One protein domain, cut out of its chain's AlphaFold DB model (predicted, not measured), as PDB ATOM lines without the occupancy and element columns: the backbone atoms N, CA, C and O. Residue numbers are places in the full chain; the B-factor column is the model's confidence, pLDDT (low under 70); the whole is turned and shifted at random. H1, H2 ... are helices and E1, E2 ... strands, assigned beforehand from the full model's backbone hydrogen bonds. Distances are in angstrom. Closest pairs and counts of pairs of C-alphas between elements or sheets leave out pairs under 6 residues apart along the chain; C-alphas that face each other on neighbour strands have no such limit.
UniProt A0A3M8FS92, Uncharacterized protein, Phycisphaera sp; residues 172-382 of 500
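This is residues 172 to 382 of the 500 residues of an uncharacterized protein of Phycisphaera sp (UniProt A0A3M8FS92). This is a closed barrel of ten long antiparallel strands, E1 to E10, which follow one another round the ring. H1 sits at one end of the barrel, H2 packs on the outer side of E1 and E2, and H3 packs on E12, a short strand that joins E6 beside the ring, while the shorter E11 joins E4. The printed part has 211 residues, with three named helices and twelve named strands in the order H1, E1 to E10, H2, E11, E12, H3; the class is mostly strand. The sheet is mixed, antiparallel but for the parallel pair E4 and E11. The whole is compact, with a radius of gyration of the C-alphas of 16.5 A, and rounded, with spans of 47 by 39 by 34 A.

Find C-alpha 173 at (-45.881, 40.296, -49.401), where H1 begins; it runs to residue 177. Next come E1, residues 179 to 187, and E2, residues 190 to 203, 33.7 A long; E1 bends by 71 degrees at residue 184 and E2 by 82 degrees at residue 193. Read on through E3, residues 206 to 212, E4, residues 218 to 228, and E5, residues 231 to 242, 32.7 A long. E6, residues 245 to 259, is the longest strand by residues and spans 39.5 A from C-alpha 245 at (-27.183, 31.929, -27.854). After it look for E7, residues 262 to 269, E8, residues 273 to 284, E9, residues 287 to 294, and E10, residues 304 to 315, 31.8 A long. H2 holds residues 317 to 326 over 14.3 A, E11 residues 335 to 337, and E12 residues 356 to 360. H3, residues 366 to 372, ends at C-alpha 372, (-26.134, 43.382, -25.077).

Start with the ring: E1 to E10 form a meander, each strand the antiparallel neighbour of the one before, and each successive two form a hairpin. In the hairpin of E1 and E2 you find N 181 and O 197 at 2.8 A, within hydrogen-bond range. In that of E4 and E5, N 222 and O 237 are 2.8 A apart. The ring closes where E10 is the antiparallel neighbour of E1, with N 310 and O 184 at 2.9 A. E6 is staggered: residues 245 to 252 pair with E5, 251 to 259 with E7, where N 257 and O 264 are 2.9 A apart, and 245 to 249 with E12, where N 248 and O 357 are 2.9 A apart. E11 is parallel to E4, with N 337 and O 227 at 2.8 A. H1 is on the barrel, outside it, at a height over the sheet of 4.5 A and over none of the strands; its closest C-alphas to E3 are Leu 174 and Val 207, 6.7 A. H2 is on the barrel too, outside it; C-alphas Arg 200 of E2 and Ala 319 are its closest pair there, 4.6 A. H3, also outside, lies over E12 and runs across the strands, at 70 degrees to E12 on the local plane; their closest C-alphas, Trp 359 and Met 369, are 5.7 A apart. The three helices are apart from one another. In H1, H2 and H3 every O i to N i+4 pair is within hydrogen-bond range.

The two C-alphas farthest apart are those of Gly 260 and Ser 363, 51.0 A. The printed part, residues 172 to 382, has no cut. The one long link is E11 to E12, residues 338 to 355, whose C-alphas lie 12 to 26 A from the mean of the C-alphas. The mean pLDDT of the printed part is 92.6; look for values under 70 at residue 216 and residues 348 to 350.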
ATOM      1  N   GLU A 172     -47.391  43.851 -51.101       97.56
ATOM      2  CA  GLU A 172     -48.386  42.783 -50.955       97.56
ATOM      3  C   GLU A 172     -47.832  41.498 -50.315       97.56
ATOM      4  O   GLU A 172     -48.612  40.651 -49.886       97.56
ATOM      5  N   PHE A 173     -46.506  41.355 -50.198       98.62
ATOM      6  CA  PHE A 173     -45.881  40.296 -49.401       98.62
ATOM      7  C   PHE A 173     -46.464  40.225 -47.985       98.62
ATOM      8  O   PHE A 173     -46.752  39.137 -47.493       98.62
ATOM      9  N   LEU A 174     -46.644  41.383 -47.339       98.38
ATOM     10  CA  LEU A 174     -47.110  41.467 -45.955       98.38
ATOM     11  C   LEU A 174     -48.498  40.843 -45.791       98.38
ATOM     12  O   LEU A 174     -48.715  40.091 -44.847       98.38
ATOM     13  N   ASP A 175     -49.399  41.094 -46.740       97.19
ATOM     14  CA  ASP A 175     -50.723  40.474 -46.782       97.19
ATOM     15  C   ASP A 175     -50.630  38.965 -47.062       97.19
ATOM     16  O   ASP A 175     -51.193  38.145 -46.337       97.19
ATOM     17  N   ARG A 176     -49.825  38.578 -48.061       97.94
ATOM     18  CA  ARG A 176     -49.651  37.173 -48.463       97.94
ATOM     19  C   ARG A 176     -49.102  36.294 -47.352       97.94
ATOM     20  O   ARG A 176     -49.508  35.139 -47.289       97.94
ATOM     21  N   MET A 177     -48.211  36.818 -46.512       98.12
ATOM     22  CA  MET A 177     -47.560  36.074 -45.434       98.12
ATOM     23  C   MET A 177     -48.519  35.703 -44.294       98.12
ATOM     24  O   MET A 177     -48.273  34.729 -43.586       98.12
ATOM     25  N   GLN A 178     -49.613  36.449 -44.112       97.50
ATOM     26  CA  GLN A 178     -50.537  36.237 -43.002       97.50
ATOM     27  C   GLN A 178     -51.225  34.867 -43.039       97.50
ATOM     28  O   GLN A 178     -51.657  34.375 -44.089       97.50
ATOM     29  N   GLY A 179     -51.379  34.292 -41.847       97.25
ATOM     30  CA  GLY A 179     -52.102  33.052 -41.604       97.25
ATOM     31  C   GLY A 179     -51.247  31.957 -40.977       97.25
ATOM     32  O   GLY A 179     -50.041  32.092 -40.762       97.25
ATOM     33  N   GLN A 180     -51.912  30.843 -40.699       97.44
ATOM     34  CA  GLN A 180     -51.294  29.617 -40.219       97.44
ATOM     35  C   GLN A 180     -50.864  28.764 -41.415       97.44
ATOM     36  O   GLN A 180     -51.695  28.330 -42.218       97.44
ATOM     37  N   TRP A 181     -49.566  28.511 -41.516       97.94
ATOM     38  CA  TRP A 181     -48.930  27.727 -42.564       97.94
ATOM     39  C   TRP A 181     -48.492  26.390 -42.004       97.94
ATOM     40  O   TRP A 181     -47.713  26.351 -41.055       97.94
ATOM     41  N   ILE A 182     -48.969  25.303 -42.606       97.56
ATOM     42  CA  ILE A 182     -48.657  23.940 -42.171       97.56
ATOM     43  C   ILE A 182     -48.123  23.140 -43.348       97.56
ATOM     44  O   ILE A 182     -48.704  23.158 -44.438       97.56
ATOM     45  N   GLY A 183     -47.029  22.420 -43.128       97.19
ATOM     46  CA  GLY A 183     -46.463  21.527 -44.128       97.19
ATOM     47  C   GLY A 183     -45.170  20.872 -43.673       97.19
ATOM     48  O   GLY A 183     -44.978  20.660 -42.483       97.19
ATOM     49  N   SER A 184     -44.296  20.535 -44.614       97.00
ATOM     50  CA  SER A 184     -43.040  19.836 -44.335       97.00
ATOM     51  C   SER A 184     -41.855  20.791 -44.291       97.00
ATOM     52  O   SER A 184     -41.795  21.758 -45.051       97.00
ATOM     53  N   MET A 185     -40.875  20.476 -43.451       95.38
ATOM     54  CA  MET A 185     -39.659  21.255 -43.253       95.38
ATOM     55  C   MET A 185     -38.424  20.372 -43.429       95.38
ATOM     56  O   MET A 185     -38.255  19.409 -42.697       95.38
ATOM     57  N   ASN A 186     -37.520  20.729 -44.336       94.00
ATOM     58  CA  ASN A 186     -36.147  20.238 -44.341       94.00
ATOM     59  C   ASN A 186     -35.269  21.276 -43.638       94.00
ATOM     60  O   ASN A 186     -35.075  22.365 -44.177       94.00
ATOM     61  N   LEU A 187     -34.726  20.964 -42.466       87.19
ATOM     62  CA  LEU A 187     -33.829  21.850 -41.724       87.19
ATOM     63  C   LEU A 187     -32.475  21.169 -41.558       87.19
ATOM     64  O   LEU A 187     -32.374  20.096 -40.974       87.19
ATOM     65  N   MET A 188     -31.420  21.778 -42.099       82.06
ATOM     66  CA  MET A 188     -30.048  21.257 -42.030       82.06
ATOM     67  C   MET A 188     -29.906  19.794 -42.499       82.06
ATOM     68  O   MET A 188     -29.052  19.059 -42.009       82.06
ATOM     69  N   GLY A 189     -30.727  19.382 -43.471       82.06
ATOM     70  CA  GLY A 189     -30.734  18.022 -44.013       82.06
ATOM     71  C   GLY A 189     -31.683  17.052 -43.307       82.06
ATOM     72  O   GLY A 189     -31.844  15.942 -43.800       82.06
ATOM     73  N   GLN A 190     -32.338  17.457 -42.219       80.50
ATOM     74  CA  GLN A 190     -33.344  16.649 -41.530       80.50
ATOM     75  C   GLN A 190     -34.749  16.992 -42.019       80.50
ATOM     76  O   GLN A 190     -35.114  18.166 -42.057       80.50
ATOM     77  N   ASP A 191     -35.532  15.969 -42.355       87.50
ATOM     78  CA  ASP A 191     -36.920  16.122 -42.781       87.50
ATOM     79  C   ASP A 191     -37.879  15.997 -41.594       87.50
ATOM     80  O   ASP A 191     -37.925  14.981 -40.901       87.50
ATOM     81  N   MET A 192     -38.691  17.029 -41.401       89.31
ATOM     82  CA  MET A 192     -39.839  17.053 -40.509       89.31
ATOM     83  C   MET A 192     -41.106  17.045 -41.375       89.31
ATOM     84  O   MET A 192     -41.356  18.007 -42.108       89.31
ATOM     85  N   PRO A 193     -41.919  15.976 -41.331       90.12
ATOM     86  CA  PRO A 193     -43.095  15.834 -42.193       90.12
ATOM     87  C   PRO A 193     -44.220  16.816 -41.850       90.12
ATOM     88  O   PRO A 193     -45.076  17.079 -42.691       90.12
ATOM     89  N   TRP A 194     -44.213  17.345 -40.627       93.31
ATOM     90  CA  TRP A 194     -45.157  18.343 -40.154       93.31
ATOM     91  C   TRP A 194     -44.403  19.425 -39.388       93.31
ATOM     92  O   TRP A 194     -43.608  19.136 -38.495       93.31
ATOM     93  N   PHE A 195     -44.661  20.669 -39.753       94.50
ATOM     94  CA  PHE A 195     -44.187  21.868 -39.095       94.50
ATOM     95  C   PHE A 195     -45.213  22.974 -39.339       94.50
ATOM     96  O   PHE A 195     -45.812  23.044 -40.419       94.50
ATOM     97  N   ALA A 196     -45.402  23.839 -38.349       94.62
ATOM     98  CA  ALA A 196     -46.333  24.948 -38.441       94.62
ATOM     99  C   ALA A 196     -45.652  26.271 -38.098       94.62
ATOM    100  O   ALA A 196     -44.890  26.361 -37.137       94.62
ATOM    101  N   PHE A 197     -45.986  27.302 -38.868       95.88
ATOM    102  CA  PHE A 197     -45.780  28.688 -38.481       95.88
ATOM    103  C   PHE A 197     -47.115  29.414 -38.483       95.88
ATOM    104  O   PHE A 197     -47.911  29.270 -39.409       95.88
ATOM    105  N   ASP A 198     -47.332  30.247 -37.480       96.75
ATOM    106  CA  ASP A 198     -48.488  31.124 -37.394       96.75
ATOM    107  C   ASP A 198     -48.017  32.573 -37.519       96.75
ATOM    108  O   ASP A 198     -47.313  33.070 -36.644       96.75
ATOM    109  N   TYR A 199     -48.356  33.216 -38.639       97.94
ATOM    110  CA  TYR A 199     -47.950  34.583 -38.949       97.94
ATOM    111  C   TYR A 199     -49.116  35.545 -38.793       97.94
ATOM    112  O   TYR A 199     -50.120  35.442 -39.505       97.94
ATOM    113  N   ARG A 200     -48.965  36.525 -37.900       97.50
ATOM    114  CA  ARG A 200     -49.992  37.543 -37.644       97.50
ATOM    115  C   ARG A 200     -49.395  38.935 -37.548       97.50
ATOM    116  O   ARG A 200     -48.231  39.099 -37.173       97.50
ATOM    117  N   ALA A 201     -50.213  39.933 -37.867       97.81
ATOM    118  CA  ALA A 201     -49.866  41.321 -37.627       97.81
ATOM    119  C   ALA A 201     -49.568  41.555 -36.134       97.81
ATOM    120  O   ALA A 201     -50.293  41.090 -35.254       97.81
ATOM    121  N   ILE A 202     -48.486  42.279 -35.858       97.12
ATOM    122  CA  ILE A 202     -48.117  42.787 -34.523       97.12
ATOM    123  C   ILE A 202     -47.939  44.311 -34.513       97.12
ATOM    124  O   ILE A 202     -47.631  44.904 -33.483       97.12
ATOM    125  N   GLY A 203     -48.154  44.941 -35.667       96.88
ATOM    126  CA  GLY A 203     -48.282  46.376 -35.862       96.88
ATOM    127  C   GLY A 203     -48.824  46.666 -37.267       96.88
ATOM    128  O   GLY A 203     -49.011  45.727 -38.042       96.88
ATOM    129  N   PRO A 204     -49.027  47.943 -37.630       97.25
ATOM    130  CA  PRO A 204     -49.668  48.326 -38.891       97.25
ATOM    131  C   PRO A 204     -48.919  47.869 -40.147       97.25
ATOM    132  O   PRO A 204     -49.526  47.719 -41.199       97.25
ATOM    133  N   ALA A 205     -47.612  47.622 -40.055       97.44
ATOM    134  CA  ALA A 205     -46.777  47.176 -41.171       97.44
ATOM    135  C   ALA A 205     -45.773  46.091 -40.758       97.44
ATOM    136  O   ALA A 205     -44.663  46.035 -41.287       97.44
ATOM    137  N   HIS A 206     -46.138  45.270 -39.769       97.94
ATOM    138  CA  HIS A 206     -45.260  44.275 -39.160       97.94
ATOM    139  C   HIS A 206     -46.011  42.959 -38.959       97.94
ATOM    140  O   HIS A 206     -46.953  42.905 -38.169       97.94
ATOM    141  N   VAL A 207     -45.578  41.898 -39.640       97.75
ATOM    142  CA  VAL A 207     -46.054  40.525 -39.429       97.75
ATOM    143  C   VAL A 207     -44.969  39.710 -38.732       97.75
ATOM    144  O   VAL A 207     -43.788  39.829 -39.052       97.75
ATOM    145  N   HIS A 208     -45.356  38.884 -37.770       97.38
ATOM    146  CA  HIS A 208     -44.444  38.066 -36.978       97.38
ATOM    147  C   HIS A 208     -44.966  36.639 -36.904       97.38
ATOM    148  O   HIS A 208     -46.175  36.440 -36.814       97.38
ATOM    149  N   GLY A 209     -44.051  35.675 -36.933       95.56
ATOM    150  CA  GLY A 209     -44.303  34.271 -36.661       95.56
ATOM    151  C   GLY A 209     -43.185  33.680 -35.810       95.56
ATOM    152  O   GLY A 209     -42.053  34.168 -35.794       95.56
ATOM    153  N   ILE A 210     -43.519  32.636 -35.063       92.19
ATOM    154  CA  ILE A 210     -42.596  31.989 -34.134       92.19
ATOM    155  C   ILE A 210     -42.819  30.482 -34.094       92.19
ATOM    156  O   ILE A 210     -43.944  29.991 -34.100       92.19
ATOM    157  N   PHE A 211     -41.705  29.774 -33.996       89.56
ATOM    158  CA  PHE A 211     -41.592  28.443 -33.446       89.56
ATOM    159  C   PHE A 211     -40.984  28.528 -32.039       89.56
ATOM    160  O   PHE A 211     -39.889  29.056 -31.839       89.56
ATOM    161  N   GLU A 212     -41.699  28.001 -31.053       87.38
ATOM    162  CA  GLU A 212     -41.239  27.897 -29.670       87.38
ATOM    163  C   GLU A 212     -40.896  26.430 -29.411       87.38
ATOM    164  O   GLU A 212     -41.794  25.600 -29.279       87.38
ATOM    165  N   GLY A 213     -39.600  26.111 -29.416       80.31
ATOM    166  CA  GLY A 213     -39.070  24.753 -29.282       80.31
ATOM    167  C   GLY A 213     -38.861  24.321 -27.834       80.31
ATOM    168  O   GLY A 213     -38.391  23.214 -27.586       80.31
ATOM    169  N   GLY A 214     -39.208  25.171 -26.866       85.06
ATOM    170  CA  GLY A 214     -39.138  24.820 -25.457       85.06
ATOM    171  C   GLY A 214     -37.719  24.935 -24.927       85.06
ATOM    172  O   GLY A 214     -37.092  25.990 -25.029       85.06
ATOM    173  N   THR A 215     -37.180  23.862 -24.350       75.12
ATOM    174  CA  THR A 215     -35.830  23.906 -23.767       75.12
ATOM    175  C   THR A 215     -34.725  24.070 -24.812       75.12
ATOM    176  O   THR A 215     -33.668  24.612 -24.498       75.12
ATOM    177  N   MET A 216     -34.964  23.654 -26.059       69.00
ATOM    178  CA  MET A 216     -34.035  23.890 -27.175       69.00
ATOM    179  C   MET A 216     -33.945  25.374 -27.568       69.00
ATOM    180  O   MET A 216     -33.011  25.785 -28.260       69.00
ATOM    181  N   GLY A 217     -34.904  26.175 -27.099       81.88
ATOM    182  CA  GLY A 217     -35.041  27.587 -27.395       81.88
ATOM    183  C   GLY A 217     -36.127  27.860 -28.431       81.88
ATOM    184  O   GLY A 217     -37.022  27.047 -28.654       81.88
ATOM    185  N   ASN A 218     -36.059  29.026 -29.060       87.38
ATOM    186  CA  ASN A 218     -37.059  29.497 -30.005       87.38
ATOM    187  C   ASN A 218     -36.433  30.011 -31.297       87.38
ATOM    188  O   ASN A 218     -35.268  30.400 -31.358       87.38
ATOM    189  N   LEU A 219     -37.255  30.006 -32.338       88.62
ATOM    190  CA  LEU A 219     -36.960  30.571 -33.640       88.62
ATOM    191  C   LEU A 219     -38.121  31.471 -34.029       88.62
ATOM    192  O   LEU A 219     -39.257  31.022 -34.105       88.62
ATOM    193  N   MET A 220     -37.846  32.731 -34.305       92.44
ATOM    194  CA  MET A 220     -38.828  33.673 -34.810       92.44
ATOM    195  C   MET A 220     -38.387  34.245 -36.143       92.44
ATOM    196  O   MET A 220     -37.196  34.373 -36.450       92.44
ATOM    197  N   THR A 221     -39.390  34.631 -36.909       95.69
ATOM    198  CA  THR A 221     -39.244  35.343 -38.164       95.69
ATOM    199  C   THR A 221     -40.309  36.410 -38.241       95.69
ATOM    200  O   THR A 221     -41.486  36.191 -37.966       95.69
ATOM    201  N   SER A 222     -39.894  37.603 -38.623       96.94
ATOM    202  CA  SER A 222     -40.781  38.743 -38.769       96.94
ATOM    203  C   SER A 222     -40.433  39.511 -40.022       96.94
ATOM    204  O   SER A 222     -39.286  39.509 -40.462       96.94
ATOM    205  N   PHE A 223     -41.437  40.146 -40.606       98.50
ATOM    206  CA  PHE A 223     -41.301  40.930 -41.815       98.50
ATOM    207  C   PHE A 223     -41.994  42.262 -41.612       98.50
ATOM    208  O   PHE A 223     -43.119  42.316 -41.106       98.50
ATOM    209  N   PHE A 224     -41.331  43.339 -42.004       98.31
ATOM    210  CA  PHE A 224     -41.870  44.667 -41.791       98.31
ATOM    211  C   PHE A 224     -41.434  45.672 -42.846       98.31
ATOM    212  O   PHE A 224     -40.393  45.531 -43.488       98.31
ATOM    213  N   TYR A 225     -42.255  46.703 -43.009       98.31
ATOM    214  CA  TYR A 225     -41.965  47.836 -43.875       98.31
ATOM    215  C   TYR A 225     -40.988  48.801 -43.209       98.31
ATOM    216  O   TYR A 225     -41.168  49.194 -42.055       98.31
ATOM    217  N   ALA A 226     -39.944  49.189 -43.932       98.06
ATOM    218  CA  ALA A 226     -38.891  50.055 -43.424       98.06
ATOM    219  C   ALA A 226     -38.282  50.896 -44.544       98.06
ATOM    220  O   ALA A 226     -38.435  50.596 -45.727       98.06
ATOM    221  N   ARG A 227     -37.531  51.929 -44.166       98.31
ATOM    222  CA  ARG A 227     -36.600  52.592 -45.078       98.31
ATOM    223  C   ARG A 227     -35.203  52.034 -44.865       98.31
ATOM    224  O   ARG A 227     -34.714  52.050 -43.743       98.31
ATOM    225  N   PHE A 228     -34.547  51.587 -45.928       98.19
ATOM    226  CA  PHE A 228     -33.175  51.090 -45.903       98.19
ATOM    227  C   PHE A 228     -32.369  51.766 -47.011       98.19
ATOM    228  O   PHE A 228     -32.729  51.687 -48.183       98.19
ATOM    229  N   ARG A 229     -31.283  52.457 -46.643       97.25
ATOM    230  CA  ARG A 229     -30.429  53.210 -47.584       97.25
ATOM    231  C   ARG A 229     -31.217  54.189 -48.466       97.25
ATOM    232  O   ARG A 229     -30.984  54.299 -49.665       97.25
ATOM    233  N   GLY A 230     -32.195  54.867 -47.863       97.12
ATOM    234  CA  GLY A 230     -33.067  55.829 -48.544       97.12
ATOM    235  C   GLY A 230     -34.205  55.217 -49.369       97.12
ATOM    236  O   GLY A 230     -35.042  55.970 -49.856       97.12
ATOM    237  N   VAL A 231     -34.277  53.888 -49.489       98.31
ATOM    238  CA  VAL A 231     -35.310  53.181 -50.258       98.31
ATOM    239  C   VAL A 231     -36.346  52.584 -49.314       98.31
ATOM    240  O   VAL A 231     -36.002  51.927 -48.332       98.31
ATOM    241  N   ASP A 232     -37.621  52.808 -49.612       98.44
ATOM    242  CA  ASP A 232     -38.724  52.173 -48.898       98.44
ATOM    243  C   ASP A 232     -38.838  50.710 -49.354       98.44
ATOM    244  O   ASP A 232     -39.076  50.429 -50.525       98.44
ATOM    245  N   THR A 233     -38.642  49.765 -48.438       98.75
ATOM    246  CA  THR A 233     -38.510  48.333 -48.737       98.75
ATOM    247  C   THR A 233     -39.109  47.468 -47.622       98.75
ATOM    248  O   THR A 233     -39.693  47.980 -46.664       98.75
ATOM    249  N   LEU A 234     -38.984  46.145 -47.741       98.75
ATOM    250  CA  LEU A 234     -39.301  45.205 -46.669       98.75
ATOM    251  C   LEU A 234     -38.018  44.644 -46.060       98.75
ATOM    252  O   LEU A 234     -37.063  44.322 -46.768       98.75
ATOM    253  N   ILE A 235     -38.024  44.484 -44.743       98.69
ATOM    254  CA  ILE A 235     -36.960  43.836 -43.985       98.69
ATOM    255  C   ILE A 235     -37.525  42.565 -43.364       98.69
ATOM    256  O   ILE A 235     -38.621  42.583 -42.807       98.69
ATOM    257  N   ALA A 236     -36.771  41.472 -43.452       98.50
ATOM    258  CA  ALA A 236     -37.015  40.270 -42.673       98.50
ATOM    259  C   ALA A 236     -36.036  40.224 -41.496       98.50
ATOM    260  O   ALA A 236     -34.828  40.368 -41.679       98.50
ATOM    261  N   ARG A 237     -36.543  39.989 -40.291       97.38
ATOM    262  CA  ARG A 237     -35.755  39.698 -39.093       97.38
ATOM    263  C   ARG A 237     -35.955  38.230 -38.751       97.38
ATOM    264  O   ARG A 237     -37.083  37.810 -38.516       97.38
ATOM    265  N   ASN A 238     -34.870  37.467 -38.720       95.00
ATOM    266  CA  ASN A 238     -34.853  36.046 -38.377       95.00
ATOM    267  C   ASN A 238     -33.942  35.825 -37.175       95.00
ATOM    268  O   ASN A 238     -32.803  36.280 -37.188       95.00
ATOM    269  N   GLY A 239     -34.391  35.111 -36.154       91.19
ATOM    270  CA  GLY A 239     -33.564  34.909 -34.973       91.19
ATOM    271  C   GLY A 239     -34.244  34.125 -33.873       91.19
ATOM    272  O   GLY A 239     -35.172  33.375 -34.134       91.19
ATOM    273  N   GLY A 240     -33.784  34.311 -32.645       90.62
ATOM    274  CA  GLY A 240     -34.293  33.614 -31.471       90.62
ATOM    275  C   GLY A 240     -33.175  33.296 -30.489       90.62
ATOM    276  O   GLY A 240     -32.075  33.847 -30.590       90.62
ATOM    277  N   ILE A 241     -33.465  32.410 -29.544       86.38
ATOM    278  CA  ILE A 241     -32.456  31.799 -28.680       86.38
ATOM    279  C   ILE A 241     -32.320  30.340 -29.060       86.38
ATOM    280  O   ILE A 241     -33.313  29.628 -29.086       86.38
ATOM    281  N   LEU A 242     -31.092  29.881 -29.266       80.94
ATOM    282  CA  LEU A 242     -30.780  28.461 -29.381       80.94
ATOM    283  C   LEU A 242     -29.626  28.142 -28.439       80.94
ATOM    284  O   LEU A 242     -28.558  28.738 -28.553       80.94
ATOM    285  N   ASN A 243     -29.843  27.225 -27.496       74.81
ATOM    286  CA  ASN A 243     -28.834  26.789 -26.519       74.81
ATOM    287  C   ASN A 243     -28.125  27.951 -25.785       74.81
ATOM    288  O   ASN A 243     -26.903  27.959 -25.626       74.81
ATOM    289  N   GLY A 244     -28.893  28.959 -25.355       80.44
ATOM    290  CA  GLY A 244     -28.375  30.149 -24.658       80.44
ATOM    291  C   GLY A 244     -27.640  31.149 -25.558       80.44
ATOM    292  O   GLY A 244     -27.042  32.100 -25.061       80.44
ATOM    293  N   ILE A 245     -27.671  30.955 -26.878       84.00
ATOM    294  CA  ILE A 245     -27.183  31.929 -27.854       84.00
ATOM    295  C   ILE A 245     -28.382  32.703 -28.378       84.00
ATOM    296  O   ILE A 245     -29.196  32.174 -29.136       84.00
ATOM    297  N   TYR A 246     -28.469  33.965 -27.984       90.31
ATOM    298  CA  TYR A 246     -29.296  34.948 -28.650       90.31
ATOM    299  C   TYR A 246     -28.678  35.283 -30.008       90.31
ATOM    300  O   TYR A 246     -27.498  35.633 -30.094       90.31
ATOM    301  N   ARG A 247     -29.474  35.206 -31.074       91.44
ATOM    302  CA  ARG A 247     -29.061  35.649 -32.407       91.44
ATOM    303  C   ARG A 247     -30.238  36.224 -33.167       91.44
ATOM    304  O   ARG A 247     -31.251  35.545 -33.318       91.44
ATOM    305  N   THR A 248     -30.065  37.404 -33.748       95.12
ATOM    306  CA  THR A 248     -30.976  37.982 -34.742       95.12
ATOM    307  C   THR A 248     -30.199  38.365 -35.987       95.12
ATOM    308  O   THR A 248     -29.085  38.860 -35.901       95.12
ATOM    309  N   SER A 249     -30.769  38.114 -37.157       96.31
ATOM    310  CA  SER A 249     -30.195  38.440 -38.459       96.31
ATOM    311  C   SER A 249     -31.213  39.211 -39.282       96.31
ATOM    312  O   SER A 249     -32.389  38.832 -39.325       96.31
ATOM    313  N   TYR A 250     -30.754  40.255 -39.964       98.25
ATOM    314  CA  TYR A 250     -31.597  41.123 -40.775       98.25
ATOM    315  C   TYR A 250     -31.327  40.939 -42.259       98.25
ATOM    316  O   TYR A 250     -30.189  40.943 -42.724       98.25
ATOM    317  N   PHE A 251     -32.413  40.825 -43.006       98.62
ATOM    318  CA  PHE A 251     -32.404  40.662 -44.442       98.62
ATOM    319  C   PHE A 251     -33.221  41.773 -45.072       98.62
ATOM    320  O   PHE A 251     -34.252  42.169 -44.535       98.62
ATOM    321  N   VAL A 252     -32.800  42.243 -46.233       98.69
ATOM    322  CA  VAL A 252     -33.536  43.229 -47.020       98.69
ATOM    323  C   VAL A 252     -34.104  42.564 -48.264       98.69
ATOM    324  O   VAL A 252     -33.440  41.728 -48.877       98.69
ATOM    325  N   LEU A 253     -35.339  42.910 -48.620       98.81
ATOM    326  CA  LEU A 253     -35.938  42.502 -49.884       98.81
ATOM    327  C   LEU A 253     -35.109  43.096 -51.024       98.81
ATOM    328  O   LEU A 253     -34.989  44.314 -51.119       98.81
ATOM    329  N   ASP A 254     -34.555  42.254 -51.887       98.50
ATOM    330  CA  ASP A 254     -33.728  42.694 -53.018       98.50
ATOM    331  C   ASP A 254     -34.355  42.370 -54.374       98.50
ATOM    332  O   ASP A 254     -33.998  42.958 -55.398       98.50
ATOM    333  N   ARG A 255     -35.325  41.450 -54.399       98.44
ATOM    334  CA  ARG A 255     -35.999  41.057 -55.629       98.44
ATOM    335  C   ARG A 255     -37.432  40.610 -55.391       98.44
ATOM    336  O   ARG A 255     -37.718  39.841 -54.476       98.44
ATOM    337  N   VAL A 256     -38.302  41.031 -56.305       98.44
ATOM    338  CA  VAL A 256     -39.669  40.530 -56.458       98.44
ATOM    339  C   VAL A 256     -39.851  40.042 -57.889       98.44
ATOM    340  O   VAL A 256     -39.626  40.791 -58.841       98.44
ATOM    341  N   GLU A 257     -40.272  38.794 -58.044       98.12
ATOM    342  CA  GLU A 257     -40.610  38.181 -59.328       98.12
ATOM    343  C   GLU A 257     -42.092  37.789 -59.306       98.12
ATOM    344  O   GLU A 257     -42.581  37.247 -58.320       98.12
ATOM    345  N   GLN A 258     -42.829  38.077 -60.380       95.94
ATOM    346  CA  GLN A 258     -44.234  37.682 -60.521       95.94
ATOM    347  C   GLN A 258     -44.401  36.827 -61.773       95.94
ATOM    348  O   GLN A 258     -43.906  37.180 -62.844       95.94
ATOM    349  N   ASN A 259     -45.120  35.716 -61.637       94.19
ATOM    350  CA  ASN A 259     -45.447  34.808 -62.727       94.19
ATOM    351  C   ASN A 259     -46.909  34.356 -62.600       94.19
ATOM    352  O   ASN A 259     -47.228  33.402 -61.891       94.19
ATOM    353  N   GLY A 260     -47.815  35.074 -63.267       93.06
ATOM    354  CA  GLY A 260     -49.253  34.837 -63.140       93.06
ATOM    355  C   GLY A 260     -49.750  35.136 -61.723       93.06
ATOM    356  O   GLY A 260     -49.613  36.258 -61.244       93.06
ATOM    357  N   THR A 261     -50.343  34.140 -61.062       92.00
ATOM    358  CA  THR A 261     -50.790  34.229 -59.659       92.00
ATOM    359  C   THR A 261     -49.662  34.032 -58.653       92.00
ATOM    360  O   THR A 261     -49.828  34.399 -57.485       92.00
ATOM    361  N   ALA A 262     -48.535  33.471 -59.101       97.50
ATOM    362  CA  ALA A 262     -47.394  33.190 -58.257       97.50
ATOM    363  C   ALA A 262     -46.491  34.422 -58.105       97.50
ATOM    364  O   ALA A 262     -46.258  35.165 -59.064       97.50
ATOM    365  N   ALA A 263     -45.958  34.623 -56.904       98.31
ATOM    366  CA  ALA A 263     -45.023  35.699 -56.605       98.31
ATOM    367  C   ALA A 263     -43.880  35.195 -55.719       98.31
ATOM    368  O   ALA A 263     -44.125  34.559 -54.693       98.31
ATOM    369  N   THR A 264     -42.648  35.514 -56.106       98.69
ATOM    370  CA  THR A 264     -41.424  35.160 -55.388       98.69
ATOM    371  C   THR A 264     -40.770  36.410 -54.827       98.69
ATOM    372  O   THR A 264     -40.497  37.363 -55.557       98.69
ATOM    373  N   TYR A 265     -40.466  36.378 -53.536       98.81
ATOM    374  CA  TYR A 265     -39.822  37.456 -52.797       98.81
ATOM    375  C   TYR A 265     -38.481  36.954 -52.287       98.81
ATOM    376  O   TYR A 265     -38.425  35.959 -51.561       98.81
ATOM    377  N   ARG A 266     -37.393  37.615 -52.683       98.69
ATOM    378  CA  ARG A 266     -36.043  37.283 -52.234       98.69
ATOM    379  C   ARG A 266     -35.555  38.335 -51.254       98.69
ATOM    380  O   ARG A 266     -35.556  39.526 -51.552       98.69
ATOM    381  N   PHE A 267     -35.121  37.857 -50.098       98.81
ATOM    382  CA  PHE A 267     -34.466  38.649 -49.076       98.81
ATOM    383  C   PHE A 267     -33.017  38.185 -48.947       98.81
ATOM    384  O   PHE A 267     -32.743  36.982 -48.968       98.81
ATOM    385  N   VAL A 268     -32.091  39.121 -48.801       98.56
ATOM    386  CA  VAL A 268     -30.647  38.862 -48.682       98.56
ATOM    387  C   VAL A 268     -30.094  39.549 -47.445       98.56
ATOM    388  O   VAL A 268     -30.692  40.521 -46.990       98.56
ATOM    389  N   ASP A 269     -28.985  39.059 -46.893       97.94
ATOM    390  CA  ASP A 269     -28.367  39.678 -45.715       97.94
ATOM    391  C   ASP A 269     -28.159  41.187 -45.922       97.94
ATOM    392  O   ASP A 269     -27.658  41.616 -46.962       97.94
ATOM    393  N   ALA A 270     -28.553  42.006 -44.948       97.44
ATOM    394  CA  ALA A 270     -28.586  43.454 -45.136       97.44
ATOM    395  C   ALA A 270     -27.190  44.111 -45.216       97.44
ATOM    396  O   ALA A 270     -27.077  45.238 -45.706       97.44
ATOM    397  N   ILE A 271     -26.125  43.431 -44.776       95.06
ATOM    398  CA  ILE A 271     -24.738  43.887 -44.935       95.06
ATOM    399  C   ILE A 271     -24.085  43.158 -46.109       95.06
ATOM    400  O   ILE A 271     -23.631  43.812 -47.050       95.06
ATOM    401  N   GLY A 272     -24.064  41.827 -46.068       93.06
ATOM    402  CA  GLY A 272     -23.285  41.002 -46.982       93.06
ATOM    403  C   GLY A 272     -24.010  40.464 -48.211       93.06
ATOM    404  O   GLY A 272     -23.414  39.755 -49.029       93.06
ATOM    405  N   GLY A 273     -25.295  40.784 -48.345       95.75
ATOM    406  CA  GLY A 273     -26.111  40.406 -49.487       95.75
ATOM    407  C   GLY A 273     -26.220  38.895 -49.679       95.75
ATOM    408  O   GLY A 273     -26.155  38.100 -48.737       95.75
ATOM    409  N   GLU A 274     -26.415  38.486 -50.934       95.44
ATOM    410  CA  GLU A 274     -26.734  37.093 -51.264       95.44
ATOM    411  C   GLU A 274     -25.577  36.116 -51.027       95.44
ATOM    412  O   GLU A 274     -25.832  34.929 -50.838       95.44
ATOM    413  N   SER A 275     -24.335  36.618 -51.000       92.44
ATOM    414  CA  SER A 275     -23.114  35.838 -50.739       92.44
ATOM    415  C   SER A 275     -23.018  35.333 -49.295       92.44
ATOM    416  O   SER A 275     -22.311  34.368 -49.005       92.44
ATOM    417  N   ILE A 276     -23.760  35.964 -48.380       94.06
ATOM    418  CA  ILE A 276     -23.745  35.632 -46.960       94.06
ATOM    419  C   ILE A 276     -24.959  34.798 -46.590       94.06
ATOM    420  O   ILE A 276     -24.838  33.635 -46.191       94.06
ATOM    421  N   MET A 277     -26.151  35.359 -46.746       95.94
ATOM    422  CA  MET A 277     -27.393  34.643 -46.498       95.94
ATOM    423  C   MET A 277     -28.477  35.152 -47.432       95.94
ATOM    424  O   MET A 277     -28.524  36.328 -47.787       95.94
ATOM    425  N   ARG A 278     -29.389  34.259 -47.804       97.56
ATOM    426  CA  ARG A 278     -30.574  34.624 -48.576       97.56
ATOM    427  C   ARG A 278     -31.733  33.709 -48.255       97.56
ATOM    428  O   ARG A 278     -31.531  32.531 -47.961       97.56
ATOM    429  N   MET A 279     -32.940  34.230 -48.379       98.38
ATOM    430  CA  MET A 279     -34.160  33.443 -48.363       98.38
ATOM    431  C   MET A 279     -35.072  33.848 -49.514       98.38
ATOM    432  O   MET A 279     -35.102  35.008 -49.921       98.38
ATOM    433  N   SER A 280     -35.802  32.883 -50.048       98.56
ATOM    434  CA  SER A 280     -36.794  33.093 -51.094       98.56
ATOM    435  C   SER A 280     -38.113  32.498 -50.641       98.56
ATOM    436  O   SER A 280     -38.134  31.343 -50.225       98.56
ATOM    437  N   LEU A 281     -39.177  33.292 -50.714       98.75
ATOM    438  CA  LEU A 281     -40.540  32.896 -50.383       98.75
ATOM    439  C   LEU A 281     -41.383  33.009 -51.648       98.75
ATOM    440  O   LEU A 281     -41.519  34.099 -52.201       98.75
ATOM    441  N   THR A 282     -41.920  31.886 -52.108       98.75
ATOM    442  CA  THR A 282     -42.767  31.796 -53.295       98.75
ATOM    443  C   THR A 282     -44.185  31.470 -52.865       98.75
ATOM    444  O   THR A 282     -44.431  30.410 -52.291       98.75
ATOM    445  N   PHE A 283     -45.114  32.369 -53.163       98.69
ATOM    446  CA  PHE A 283     -46.536  32.183 -52.905       98.69
ATOM    447  C   PHE A 283     -47.249  31.835 -54.199       98.69
ATOM    448  O   PHE A 283     -47.091  32.556 -55.180       98.69
ATOM    449  N   ASP A 284     -48.087  30.801 -54.179       98.00
ATOM    450  CA  ASP A 284     -49.039  30.495 -55.251       98.00
ATOM    451  C   ASP A 284     -50.382  30.084 -54.635       98.00
ATOM    452  O   ASP A 284     -50.554  28.968 -54.132       98.00
ATOM    453  N   GLY A 285     -51.312  31.041 -54.577       96.31
ATOM    454  CA  GLY A 285     -52.559  30.910 -53.821       96.31
ATOM    455  C   GLY A 285     -52.301  30.648 -52.333       96.31
ATOM    456  O   GLY A 285     -51.731  31.483 -51.631       96.31
ATOM    457  N   ASP A 286     -52.718  29.473 -51.863       97.50
ATOM    458  CA  ASP A 286     -52.502  29.006 -50.488       97.50
ATOM    459  C   ASP A 286     -51.254  28.138 -50.332       97.50
ATOM    460  O   ASP A 286     -51.106  27.482 -49.309       97.50
ATOM    461  N   SER A 287     -50.369  28.086 -51.329       98.44
ATOM    462  CA  SER A 287     -49.085  27.388 -51.240       98.44
ATOM    463  C   SER A 287     -47.955  28.360 -50.917       98.44
ATOM    464  O   SER A 287     -47.896  29.446 -51.493       98.44
ATOM    465  N   LEU A 288     -47.035  27.930 -50.056       98.62
ATOM    466  CA  LEU A 288     -45.780  28.609 -49.746       98.62
ATOM    467  C   LEU A 288     -44.616  27.633 -49.947       98.62
ATOM    468  O   LEU A 288     -44.582  26.584 -49.308       98.62
ATOM    469  N   ASP A 289     -43.661  27.991 -50.805       98.62
ATOM    470  CA  ASP A 289     -42.323  27.390 -50.843       98.62
ATOM    471  C   ASP A 289     -41.323  28.419 -50.311       98.62
ATOM    472  O   ASP A 289     -41.183  29.512 -50.864       98.62
ATOM    473  N   TRP A 290     -40.664  28.094 -49.203       98.50
ATOM    474  CA  TRP A 290     -39.686  28.955 -48.557       98.50
ATOM    475  C   TRP A 290     -38.350  28.237 -48.420       98.50
ATOM    476  O   TRP A 290     -38.220  27.268 -47.676       98.50
ATOM    477  N   VAL A 291     -37.323  28.744 -49.101       98.31
ATOM    478  CA  VAL A 291     -35.959  28.207 -49.036       98.31
ATOM    479  C   VAL A 291     -35.015  29.245 -48.455       98.31
ATOM    480  O   VAL A 291     -35.014  30.390 -48.904       98.31
ATOM    481  N   ALA A 292     -34.163  28.843 -47.514       97.38
ATOM    482  CA  ALA A 292     -33.093  29.683 -46.983       97.38
ATOM    483  C   ALA A 292     -31.715  29.052 -47.207       97.38
ATOM    484  O   ALA A 292     -31.536  27.834 -47.109       97.38
ATOM    485  N   TYR A 293     -30.727  29.901 -47.475       96.06
ATOM    486  CA  TYR A 293     -29.324  29.560 -47.680       96.06
ATOM    487  C   TYR A 293     -28.451  30.384 -46.736       96.06
ATOM    488  O   TYR A 293     -28.742  31.549 -46.461       96.06
ATOM    489  N   THR A 294     -27.352  29.792 -46.273       93.44
ATOM    490  CA  THR A 294     -26.365  30.478 -45.436       93.44
ATOM    491  C   THR A 294     -24.954  30.012 -45.765       93.44
ATOM    492  O   THR A 294     -24.704  28.813 -45.929       93.44
ATOM    493  N   SER A 295     -24.020  30.956 -45.830       89.38
ATOM    494  CA  SER A 295     -22.581  30.695 -45.810       89.38
ATOM    495  C   SER A 295     -22.038  30.588 -44.382       89.38
ATOM    496  O   SER A 295     -20.830  30.481 -44.194       89.38
ATOM    497  N   ARG A 296     -22.924  30.587 -43.372       84.81
ATOM    498  CA  ARG A 296     -22.601  30.721 -41.945       84.81
ATOM    499  C   ARG A 296     -21.841  32.018 -41.688       84.81
ATOM    500  O   ARG A 296     -20.708  31.994 -41.231       84.81
ATOM    501  N   MET A 297     -22.476  33.140 -42.027       86.06
ATOM    502  CA  MET A 297     -21.930  34.483 -41.780       86.06
ATOM    503  C   MET A 297     -20.539  34.678 -42.418       86.06
ATOM    504  O   MET A 297     -19.641  35.261 -41.823       86.06
ATOM    505  N   GLY A 298     -20.339  34.147 -43.630       84.31
ATOM    506  CA  GLY A 298     -19.078  34.271 -44.370       84.31
ATOM    507  C   GLY A 298     -18.011  33.226 -44.029       84.31
ATOM    508  O   GLY A 298     -16.916  33.283 -44.584       84.31
ATOM    509  N   GLU A 299     -18.294  32.241 -43.167       79.94
ATOM    510  CA  GLU A 299     -17.356  31.129 -42.927       79.94
ATOM    511  C   GLU A 299     -17.120  30.273 -44.182       79.94
ATOM    512  O   GLU A 299     -16.064  29.651 -44.315       79.94
ATOM    513  N   ARG A 300     -18.121  30.184 -45.066       78.75
ATOM    514  CA  ARG A 300     -18.071  29.431 -46.323       78.75
ATOM    515  C   ARG A 300     -17.963  30.395 -47.506       78.75
ATOM    516  O   ARG A 300     -18.600  31.444 -47.474       78.75
ATOM    517  N   PRO A 301     -17.245  30.015 -48.575       81.81
ATOM    518  CA  PRO A 301     -17.193  30.826 -49.788       81.81
ATOM    519  C   PRO A 301     -18.561  30.922 -50.474       81.81
ATOM    520  O   PRO A 301     -18.872  31.948 -51.057       81.81
ATOM    521  N   GLU A 302     -19.386  29.873 -50.368       86.94
ATOM    522  CA  GLU A 302     -20.696  29.794 -51.017       86.94
ATOM    523  C   GLU A 302     -21.802  29.409 -50.017       86.94
ATOM    524  O   GLU A 302     -21.636  28.451 -49.241       86.94
ATOM    525  N   PRO A 303     -22.956  30.104 -50.028       91.69
ATOM    526  CA  PRO A 303     -24.120  29.718 -49.245       91.69
ATOM    527  C   PRO A 303     -24.687  28.359 -49.645       91.69
ATOM    528  O   PRO A 303     -25.013  28.093 -50.801       91.69
ATOM    529  N   THR A 304     -24.928  27.516 -48.648       91.62
ATOM    530  CA  THR A 304     -25.583  26.213 -48.829       91.62
ATOM    531  C   THR A 304     -27.003  26.241 -48.281       91.62
ATOM    532  O   THR A 304     -27.279  27.004 -47.350       91.62
ATOM    533  N   ARG A 305     -27.893  25.393 -48.815       93.88
ATOM    534  CA  ARG A 305     -29.276  25.286 -48.329       93.88
ATOM    535  C   ARG A 305     -29.277  24.949 -46.840       93.88
ATOM    536  O   ARG A 305     -28.675  23.966 -46.416       93.88
ATOM    537  N   HIS A 306     -29.951  25.784 -46.068       92.00
ATOM    538  CA  HIS A 306     -30.093  25.649 -44.626       92.00
ATOM    539  C   HIS A 306     -31.477  25.130 -44.251       92.00
ATOM    540  O   HIS A 306     -31.599  24.320 -43.339       92.00
ATOM    541  N   MET A 307     -32.498  25.577 -44.978       95.19
ATOM    542  CA  MET A 307     -33.899  25.316 -44.681       95.19
ATOM    543  C   MET A 307     -34.697  25.241 -45.985       95.19
ATOM    544  O   MET A 307     -34.417  26.000 -46.919       95.19
ATOM    545  N   LYS A 308     -35.690  24.355 -46.040       97.56
ATOM    546  CA  LYS A 308     -36.783  24.371 -47.017       97.56
ATOM    547  C   LYS A 308     -38.094  24.085 -46.292       97.56
ATOM    548  O   LYS A 308     -38.193  23.059 -45.636       97.56
ATOM    549  N   PHE A 309     -39.085  24.950 -46.441       98.19
ATOM    550  CA  PHE A 309     -40.429  24.782 -45.908       98.19
ATOM    551  C   PHE A 309     -41.434  24.815 -47.052       98.19
ATOM    552  O   PHE A 309     -41.500  25.790 -47.795       98.19
ATOM    553  N   GLU A 310     -42.201  23.742 -47.194       98.62
ATOM    554  CA  GLU A 310     -43.262  23.617 -48.190       98.62
ATOM    555  C   GLU A 310     -44.582  23.473 -47.453       98.62
ATOM    556  O   GLU A 310     -44.804  22.472 -46.773       98.62
ATOM    557  N   ALA A 311     -45.446  24.476 -47.566       98.31
ATOM    558  CA  ALA A 311     -46.609  24.599 -46.706       98.31
ATOM    559  C   ALA A 311     -47.864  25.040 -47.437       98.31
ATOM    560  O   ALA A 311     -47.826  25.627 -48.520       98.31
ATOM    561  N   ARG A 312     -48.999  24.767 -46.791       98.38
ATOM    562  CA  ARG A 312     -50.298  25.297 -47.180       98.38
ATOM    563  C   ARG A 312     -50.873  26.179 -46.089       98.38
ATOM    564  O   ARG A 312     -50.787  25.843 -44.907       98.38
ATOM    565  N   ARG A 313     -51.512  27.272 -46.494       97.81
ATOM    566  CA  ARG A 313     -52.301  28.116 -45.600       97.81
ATOM    567  C   ARG A 313     -53.521  27.323 -45.139       97.81
ATOM    568  O   ARG A 313     -54.302  26.846 -45.962       97.81
ATOM    569  N   ARG A 314     -53.666  27.122 -43.832       95.19
ATOM    570  CA  ARG A 314     -54.768  26.345 -43.240       95.19
ATOM    571  C   ARG A 314     -55.863  27.215 -42.652       95.19
ATOM    572  O   ARG A 314     -57.031  26.846 -42.721       95.19
ATOM    573  N   SER A 315     -55.484  28.349 -42.077       93.25
ATOM    574  CA  SER A 315     -56.400  29.263 -41.406       93.25
ATOM    575  C   SER A 315     -55.896  30.695 -41.516       93.25
ATOM    576  O   SER A 315     -54.697  30.944 -41.383       93.25
ATOM    577  N   THR A 316     -56.813  31.635 -41.736       94.69
ATOM    578  CA  THR A 316     -56.547  33.081 -41.748       94.69
ATOM    579  C   THR A 316     -57.240  33.813 -40.607       94.69
ATOM    580  O   THR A 316     -56.840  34.922 -40.285       94.69
ATOM    581  N   THR A 317     -58.214  33.198 -39.931       93.88
ATOM    582  CA  THR A 317     -59.134  33.888 -39.011       93.88
ATOM    583  C   THR A 317     -58.428  34.683 -37.910       93.88
ATOM    584  O   THR A 317     -58.790  35.826 -37.633       93.88
ATOM    585  N   LEU A 318     -57.402  34.102 -37.280       92.69
ATOM    586  CA  LEU A 318     -56.651  34.798 -36.233       92.69
ATOM    587  C   LEU A 318     -55.754  35.908 -36.789       92.69
ATOM    588  O   LEU A 318     -55.564  36.922 -36.122       92.69
ATOM    589  N   ALA A 319     -55.225  35.732 -38.000       96.25
ATOM    590  CA  ALA A 319     -54.421  36.747 -38.662       96.25
ATOM    591  C   ALA A 319     -55.289  37.916 -39.155       96.25
ATOM    592  O   ALA A 319     -54.936  39.061 -38.913       96.25
ATOM    593  N   GLU A 320     -56.460  37.642 -39.735       96.81
ATOM    594  CA  GLU A 320     -57.459  38.645 -40.132       96.81
ATOM    595  C   GLU A 320     -57.921  39.480 -38.934       96.81
ATOM    596  O   GLU A 320     -57.933  40.704 -39.006       96.81
ATOM    597  N   SER A 321     -58.213  38.826 -37.803       95.25
ATOM    598  CA  SER A 321     -58.608  39.517 -36.566       95.25
ATOM    599  C   SER A 321     -57.502  40.449 -36.053       95.25
ATOM    600  O   SER A 321     -57.774  41.573 -35.633       95.25
ATOM    601  N   ALA A 322     -56.242  39.999 -36.093       96.44
ATOM    602  CA  ALA A 322     -55.096  40.827 -35.719       96.44
ATOM    603  C   ALA A 322     -54.876  41.979 -36.713       96.44
ATOM    604  O   ALA A 322     -54.575  43.100 -36.304       96.44
ATOM    605  N   ALA A 323     -55.058  41.719 -38.009       97.50
ATOM    606  CA  ALA A 323     -54.884  42.709 -39.058       97.50
ATOM    607  C   ALA A 323     -55.911  43.839 -38.959       97.50
ATOM    608  O   ALA A 323     -55.534  45.009 -39.008       97.50
ATOM    609  N   GLU A 324     -57.187  43.499 -38.753       97.00
ATOM    610  CA  GLU A 324     -58.264  44.470 -38.552       97.00
ATOM    611  C   GLU A 324     -57.991  45.353 -37.327       97.00
ATOM    612  O   GLU A 324     -58.046  46.579 -37.422       97.00
ATOM    613  N   LEU A 325     -57.616  44.740 -36.198       95.88
ATOM    614  CA  LEU A 325     -57.313  45.453 -34.954       95.88
ATOM    615  C   LEU A 325     -56.159  46.457 -35.107       95.88
ATOM    616  O   LEU A 325     -56.163  47.506 -34.461       95.88
ATOM    617  N   LEU A 326     -55.162  46.127 -35.928       96.81
ATOM    618  CA  LEU A 326     -53.922  46.894 -36.066       96.81
ATOM    619  C   LEU A 326     -53.873  47.766 -37.326       96.81
ATOM    620  O   LEU A 326     -52.861  48.426 -37.559       96.81
ATOM    621  N   GLY A 327     -54.932  47.776 -38.143       97.31
ATOM    622  CA  GLY A 327     -54.956  48.506 -39.412       97.31
ATOM    623  C   GLY A 327     -53.904  48.008 -40.411       97.31
ATOM    624  O   GLY A 327     -53.307  48.806 -41.135       97.31
ATOM    625  N   PHE A 328     -53.635  46.703 -40.416       98.00
ATOM    626  CA  PHE A 328     -52.628  46.073 -41.267       98.00
ATOM    627  C   PHE A 328     -53.229  45.560 -42.594       98.00
ATOM    628  O   PHE A 328     -54.348  45.048 -42.591       98.00
ATOM    629  N   PRO A 329     -52.471  45.594 -43.710       97.50
ATOM    630  CA  PRO A 329     -51.167  46.238 -43.853       97.50
ATOM    631  C   PRO A 329     -51.308  47.732 -44.189       97.50
ATOM    632  O   PRO A 329     -52.154  48.142 -44.979       97.50
ATOM    633  N   SER A 330     -50.407  48.549 -43.654       96.94
ATOM    634  CA  SER A 330     -50.270  49.976 -43.957       96.94
ATOM    635  C   SER A 330     -48.811  50.321 -44.256       96.94
ATOM    636  O   SER A 330     -47.894  49.634 -43.817       96.94
ATOM    637  N   LYS A 331     -48.561  51.404 -44.997       96.31
ATOM    638  CA  LYS A 331     -47.195  51.866 -45.310       96.31
ATOM    639  C   LYS A 331     -46.602  52.729 -44.185       96.31
ATOM    640  O   LYS A 331     -45.954  53.742 -44.442       96.31
ATOM    641  N   GLU A 332     -46.840  52.354 -42.933       96.38
ATOM    642  CA  GLU A 332     -46.198  52.971 -41.772       96.38
ATOM    643  C   GLU A 332     -44.840  52.308 -41.527       96.38
ATOM    644  O   GLU A 332     -44.753  51.095 -41.347       96.38
ATOM    645  N   ARG A 333     -43.749  53.079 -41.576       96.56
ATOM    646  CA  ARG A 333     -42.400  52.519 -41.418       96.56
ATOM    647  C   ARG A 333     -42.192  52.051 -39.983       96.56
ATOM    648  O   ARG A 333     -42.301  52.845 -39.058       96.56
ATOM    649  N   VAL A 334     -41.802  50.792 -39.825       95.94
ATOM    650  CA  VAL A 334     -41.390  50.224 -38.535       95.94
ATOM    651  C   VAL A 334     -39.978  50.676 -38.171       95.94
ATOM    652  O   VAL A 334     -39.706  50.948 -37.007       95.94
ATOM    653  N   LEU A 335     -39.091  50.795 -39.164       95.69
ATOM    654  CA  LEU A 335     -37.734  51.321 -39.004       95.69
ATOM    655  C   LEU A 335     -37.389  52.331 -40.102       95.69
ATOM    656  O   LEU A 335     -37.811  52.186 -41.253       95.69
ATOM    657  N   ASP A 336     -36.554  53.310 -39.756       97.00
ATOM    658  CA  ASP A 336     -35.899  54.206 -40.710       97.00
ATOM    659  C   ASP A 336     -34.374  54.088 -40.568       97.00
ATOM    660  O   ASP A 336     -33.790  54.487 -39.563       97.00
ATOM    661  N   LEU A 337     -33.740  53.482 -41.573       96.75
ATOM    662  CA  LEU A 337     -32.312  53.176 -41.649       96.75
ATOM    663  C   LEU A 337     -31.718  53.856 -42.894       96.75
ATOM    664  O   LEU A 337     -31.369  53.181 -43.873       96.75
ATOM    665  N   PRO A 338     -31.585  55.195 -42.908       95.50
ATOM    666  CA  PRO A 338     -31.172  55.938 -44.099       95.50
ATOM    667  C   PRO A 338     -29.754  55.585 -44.564       95.50
ATOM    668  O   PRO A 338     -29.459  55.725 -45.746       95.50
ATOM    669  N   ASN A 339     -28.910  55.065 -43.667       95.25
ATOM    670  CA  ASN A 339     -27.546  54.610 -43.958       95.25
ATOM    671  C   ASN A 339     -27.404  53.073 -43.934       95.25
ATOM    672  O   ASN A 339     -26.306  52.545 -44.094       95.25
ATOM    673  N   GLY A 340     -28.515  52.348 -43.773       95.69
ATOM    674  CA  GLY A 340     -28.525  50.913 -43.493       95.69
ATOM    675  C   GLY A 340     -28.301  50.591 -42.013       95.69
ATOM    676  O   GLY A 340     -28.375  51.475 -41.162       95.69
ATOM    677  N   PHE A 341     -28.070  49.311 -41.714       95.00
ATOM    678  CA  PHE A 341     -27.778  48.845 -40.358       95.00
ATOM    679  C   PHE A 341     -26.373  49.263 -39.919       95.00
ATOM    680  O   PHE A 341     -25.426  49.217 -40.710       95.00
ATOM    681  N   GLU A 342     -26.233  49.615 -38.643       91.81
ATOM    682  CA  GLU A 342     -24.921  49.696 -38.007       91.81
ATOM    683  C   GLU A 342     -24.277  48.308 -38.004       91.81
ATOM    684  O   GLU A 342     -24.956  47.301 -37.782       91.81
ATOM    685  N   LYS A 343     -22.970  48.244 -38.280       88.69
ATOM    686  CA  LYS A 343     -22.255  46.967 -38.270       88.69
ATOM    687  C   LYS A 343     -22.296  46.393 -36.848       88.69
ATOM    688  O   LYS A 343     -21.873  47.104 -35.936       88.69
ATOM    689  N   PRO A 344     -22.786  45.157 -36.650       87.56
ATOM    690  CA  PRO A 344     -22.755  44.527 -35.338       87.56
ATOM    691  C   PRO A 344     -21.315  44.378 -34.848       87.56
ATOM    692  O   PRO A 344     -20.391  44.222 -35.645       87.56
ATOM    693  N   ASP A 345     -21.137  44.402 -33.533       80.44
ATOM    694  CA  ASP A 345     -19.860  44.087 -32.909       80.44
ATOM    695  C   ASP A 345     -19.772  42.573 -32.693       80.44
ATOM    696  O   ASP A 345     -20.475  42.006 -31.858       80.44
ATOM    697  N   TRP A 346     -18.937  41.903 -33.488       73.31
ATOM    698  CA  TRP A 346     -18.595  40.494 -33.278       73.31
ATOM    699  C   TRP A 346     -17.272  40.345 -32.517       73.31
ATOM    700  O   TRP A 346     -16.650  39.291 -32.562       73.31
ATOM    701  N   GLY A 347     -16.782  41.385 -31.848       70.12
ATOM    702  CA  GLY A 347     -15.477  41.366 -31.201       70.12
ATOM    703  C   GLY A 347     -14.364  40.963 -32.172       70.12
ATOM    704  O   GLY A 347     -14.265  41.470 -33.287       70.12
ATOM    705  N   GLU A 348     -13.526  40.018 -31.755       60.62
ATOM    706  CA  GLU A 348     -12.362  39.555 -32.523       60.62
ATOM    707  C   GLU A 348     -12.709  38.519 -33.619       60.62
ATOM    708  O   GLU A 348     -11.805  37.989 -34.262       60.62
ATOM    709  N   PHE A 349     -13.994  38.214 -33.876       56.84
ATOM    710  CA  PHE A 349     -14.440  37.144 -34.797       56.84
ATOM    711  C   PHE A 349     -14.259  37.447 -36.305       56.84
ATOM    712  O   PHE A 349     -15.009  36.951 -37.147       56.84
ATOM    713  N   GLY A 350     -13.226  38.200 -36.682       63.12
ATOM    714  CA  GLY A 350     -12.935  38.550 -38.073       63.12
ATOM    715  C   GLY A 350     -13.835  39.667 -38.621       63.12
ATOM    716  O   GLY A 350     -14.522  40.353 -37.863       63.12
ATOM    717  N   PRO A 351     -13.808  39.922 -39.944       76.38
ATOM    718  CA  PRO A 351     -14.589  41.002 -40.528       76.38
ATOM    719  C   PRO A 351     -16.089  40.733 -40.378       76.38
ATOM    720  O   PRO A 351     -16.580  39.648 -40.680       76.38
ATOM    721  N   VAL A 352     -16.830  41.761 -39.973       80.88
ATOM    722  CA  VAL A 352     -18.292  41.726 -39.912       80.88
ATOM    723  C   VAL A 352     -18.851  41.660 -41.330       80.88
ATOM    724  O   VAL A 352     -18.808  42.644 -42.076       80.88
ATOM    725  N   THR A 353     -19.371  40.495 -41.698       88.19
ATOM    726  CA  THR A 353     -19.913  40.221 -43.038       88.19
ATOM    727  C   THR A 353     -21.438  40.207 -43.075       88.19
ATOM    728  O   THR A 353     -22.010  40.253 -44.157       88.19
ATOM    729  N   SER A 354     -22.105  40.144 -41.921       92.50
ATOM    730  CA  SER A 354     -23.541  39.867 -41.810       92.50
ATOM    731  C   SER A 354     -24.223  40.865 -40.884       92.50
ATOM    732  O   SER A 354     -23.632  41.299 -39.894       92.50
ATOM    733  N   ALA A 355     -25.488  41.190 -41.151       95.62
ATOM    734  CA  ALA A 355     -26.327  41.988 -40.256       95.62
ATOM    735  C   ALA A 355     -26.883  41.120 -39.113       95.62
ATOM    736  O   ALA A 355     -28.099  41.017 -38.932       95.62
ATOM    737  N   SER A 356     -25.985  40.446 -38.387       93.69
ATOM    738  CA  SER A 356     -26.318  39.503 -37.319       93.69
ATOM    739  C   SER A 356     -25.873  40.015 -35.954       93.69
ATOM    740  O   SER A 356     -24.690  40.246 -35.744       93.69
ATOM    741  N   TYR A 357     -26.797  40.141 -35.015       93.00
ATOM    742  CA  TYR A 357     -26.568  40.619 -33.654       93.00
ATOM    743  C   TYR A 357     -26.659  39.428 -32.709       93.00
ATOM    744  O   TYR A 357     -27.629  38.665 -32.758       93.00
ATOM    745  N   MET A 358     -25.620  39.208 -31.907       90.12
ATOM    746  CA  MET A 358     -25.463  37.972 -31.147       90.12
ATOM    747  C   MET A 358     -24.977  38.236 -29.733       90.12
ATOM    748  O   MET A 358     -24.150  39.111 -29.499       90.12
ATOM    749  N   TRP A 359     -25.465  37.423 -28.805       86.12
ATOM    750  CA  TRP A 359     -24.941  37.343 -27.452       86.12
ATOM    751  C   TRP A 359     -25.135  35.930 -26.915       86.12
ATOM    752  O   TRP A 359     -26.125  35.275 -27.232       86.12
ATOM    753  N   GLN A 360     -24.211  35.448 -26.092       82.75
ATOM    754  CA  GLN A 360     -24.317  34.129 -25.476       82.75
ATOM    755  C   GLN A 360     -24.305  34.261 -23.959       82.75
ATOM    756  O   GLN A 360     -23.391  34.845 -23.379       82.75
ATOM    757  N   SER A 361     -25.320  33.704 -23.307       80.75
ATOM    758  CA  SER A 361     -25.365  33.579 -21.856       80.75
ATOM    759  C   SER A 361     -26.339  32.484 -21.433       80.75
ATOM    760  O   SER A 361     -27.371  32.269 -22.058       80.75
ATOM    761  N   GLN A 362     -26.013  31.810 -20.332       77.69
ATOM    762  CA  GLN A 362     -26.897  30.836 -19.682       77.69
ATOM    763  C   GLN A 362     -27.678  31.446 -18.508       77.69
ATOM    764  O   GLN A 362     -28.593  30.817 -17.986       77.69
ATOM    765  N   SER A 363     -27.297  32.644 -18.054       80.38
ATOM    766  CA  SER A 363     -27.865  33.275 -16.855       80.38
ATOM    767  C   SER A 363     -28.705  34.511 -17.148       80.38
ATOM    768  O   SER A 363     -29.433  34.962 -16.269       80.38
ATOM    769  N   LEU A 364     -28.558  35.092 -18.339       84.06
ATOM    770  CA  LEU A 364     -29.280  36.295 -18.733       84.06
ATOM    771  C   LEU A 364     -30.609  35.935 -19.388       84.06
ATOM    772  O   LEU A 364     -30.736  34.929 -20.087       84.06
ATOM    773  N   SER A 365     -31.592  36.799 -19.182       86.94
ATOM    774  CA  SER A 365     -32.869  36.738 -19.879       86.94
ATOM    775  C   SER A 365     -32.717  37.044 -21.373       86.94
ATOM    776  O   SER A 365     -31.728  37.627 -21.826       86.94
ATOM    777  N   TYR A 366     -33.747  36.681 -22.142       86.88
ATOM    778  CA  TYR A 366     -33.849  37.028 -23.561       86.88
ATOM    779  C   TYR A 366     -33.696  38.539 -23.784       86.88
ATOM    780  O   TYR A 366     -32.948  38.965 -24.663       86.88
ATOM    781  N   ASP A 367     -34.386  39.337 -22.967       89.50
ATOM    782  CA  ASP A 367     -34.389  40.798 -23.038       89.50
ATOM    783  C   ASP A 367     -32.978  41.378 -22.816       89.50
ATOM    784  O   ASP A 367     -32.490  42.171 -23.622       89.50
ATOM    785  N   GLU A 368     -32.277  40.925 -21.769       92.00
ATOM    786  CA  GLU A 368     -30.911  41.371 -21.458       92.00
ATOM    787  C   GLU A 368     -29.921  41.021 -22.573       92.00
ATOM    788  O   GLU A 368     -29.104  41.857 -22.959       92.00
ATOM    789  N   MET A 369     -30.007  39.808 -23.126       89.75
ATOM    790  CA  MET A 369     -29.141  39.400 -24.233       89.75
ATOM    791  C   MET A 369     -29.403  40.208 -25.504       89.75
ATOM    792  O   MET A 369     -28.449  40.566 -26.188       89.75
ATOM    793  N   GLY A 370     -30.661  40.550 -25.802       91.69
ATOM    794  CA  GLY A 370     -30.992  41.414 -26.938       91.69
ATOM    795  C   GLY A 370     -30.432  42.830 -26.801       91.69
ATOM    796  O   GLY A 370     -29.971  43.406 -27.787       91.69
ATOM    797  N   VAL A 371     -30.410  43.377 -25.579       90.69
ATOM    798  CA  VAL A 371     -29.755  44.665 -25.289       90.69
ATOM    799  C   VAL A 371     -28.248  44.570 -25.527       90.69
ATOM    800  O   VAL A 371     -27.695  45.407 -26.232       90.69
ATOM    801  N   LEU A 372     -27.588  43.551 -24.970       88.81
ATOM    802  CA  LEU A 372     -26.134  43.382 -25.077       88.81
ATOM    803  C   LEU A 372     -25.674  43.050 -26.501       88.81
ATOM    804  O   LEU A 372     -24.595  43.468 -26.910       88.81
ATOM    805  N   ALA A 373     -26.510  42.352 -27.271       90.12
ATOM    806  CA  ALA A 373     -26.284  42.097 -28.688       90.12
ATOM    807  C   ALA A 373     -26.398  43.363 -29.556       90.12
ATOM    808  O   ALA A 373     -26.012  43.320 -30.721       90.12
ATOM    809  N   ASN A 374     -26.929  44.471 -29.018       92.31
ATOM    810  CA  ASN A 374     -27.317  45.671 -29.763       92.31
ATOM    811  C   ASN A 374     -28.342  45.383 -30.877       92.31
ATOM    812  O   ASN A 374     -28.259  45.948 -31.967       92.31
ATOM    813  N   ASP A 375     -29.315  44.499 -30.621       94.50
ATOM    814  CA  ASP A 375     -30.370  44.200 -31.595       94.50
ATOM    815  C   ASP A 375     -31.246  45.447 -31.856       94.50
ATOM    816  O   ASP A 375     -31.789  46.020 -30.908       94.50
ATOM    817  N   PRO A 376     -31.439  45.887 -33.115       94.25
ATOM    818  CA  PRO A 376     -32.210  47.100 -33.404       94.25
ATOM    819  C   PRO A 376     -33.726  46.940 -33.189       94.25
ATOM    820  O   PRO A 376     -34.427  47.929 -32.968       94.25
ATOM    821  N   VAL A 377     -34.257  45.711 -33.215       93.19
ATOM    822  CA  VAL A 377     -35.687  45.418 -32.996       93.19
ATOM    823  C   VAL A 377     -35.854  44.372 -31.904       93.19
ATOM    824  O   VAL A 377     -36.085  43.198 -32.170       93.19
ATOM    825  N   ARG A 378     -35.774  44.811 -30.652       90.31
ATOM    826  CA  ARG A 378     -35.890  43.924 -29.492       90.31
ATOM    827  C   ARG A 378     -37.347  43.599 -29.169       90.31
ATOM    828  O   ARG A 378     -38.268  44.262 -29.642       90.31
ATOM    829  N   ILE A 379     -37.562  42.575 -28.348       83.19
ATOM    830  CA  ILE A 379     -38.906  42.107 -27.980       83.19
ATOM    831  C   ILE A 379     -39.738  43.185 -27.279       83.19
ATOM    832  O   ILE A 379     -40.934  43.292 -27.528       83.19
ATOM    833  N   GLU A 380     -39.121  44.029 -26.457       86.06
ATOM    834  CA  GLU A 380     -39.785  45.145 -25.789       86.06
ATOM    835  C   GLU A 380     -40.299  46.213 -26.770       86.06
ATOM    836  O   GLU A 380     -41.175  46.997 -26.417       86.06
ATOM    837  N   HIS A 381     -39.807  46.219 -28.016       89.38
ATOM    838  CA  HIS A 381     -40.320  47.065 -29.095       89.38
ATOM    839  C   HIS A 381     -41.532  46.434 -29.814       89.38
ATOM    840  O   HIS A 381     -42.073  47.041 -30.737       89.38
ATOM    841  N   LEU A 382     -41.972  45.231 -29.411       88.88
ATOM    842  CA  LEU A 382     -43.070  44.468 -30.020       88.88
ATOM    843  C   LEU A 382     -44.272  44.342 -29.055       88.88
ATOM    844  O   LEU A 382     -44.642  43.233 -28.665       88.88
TER     845      LEU A 382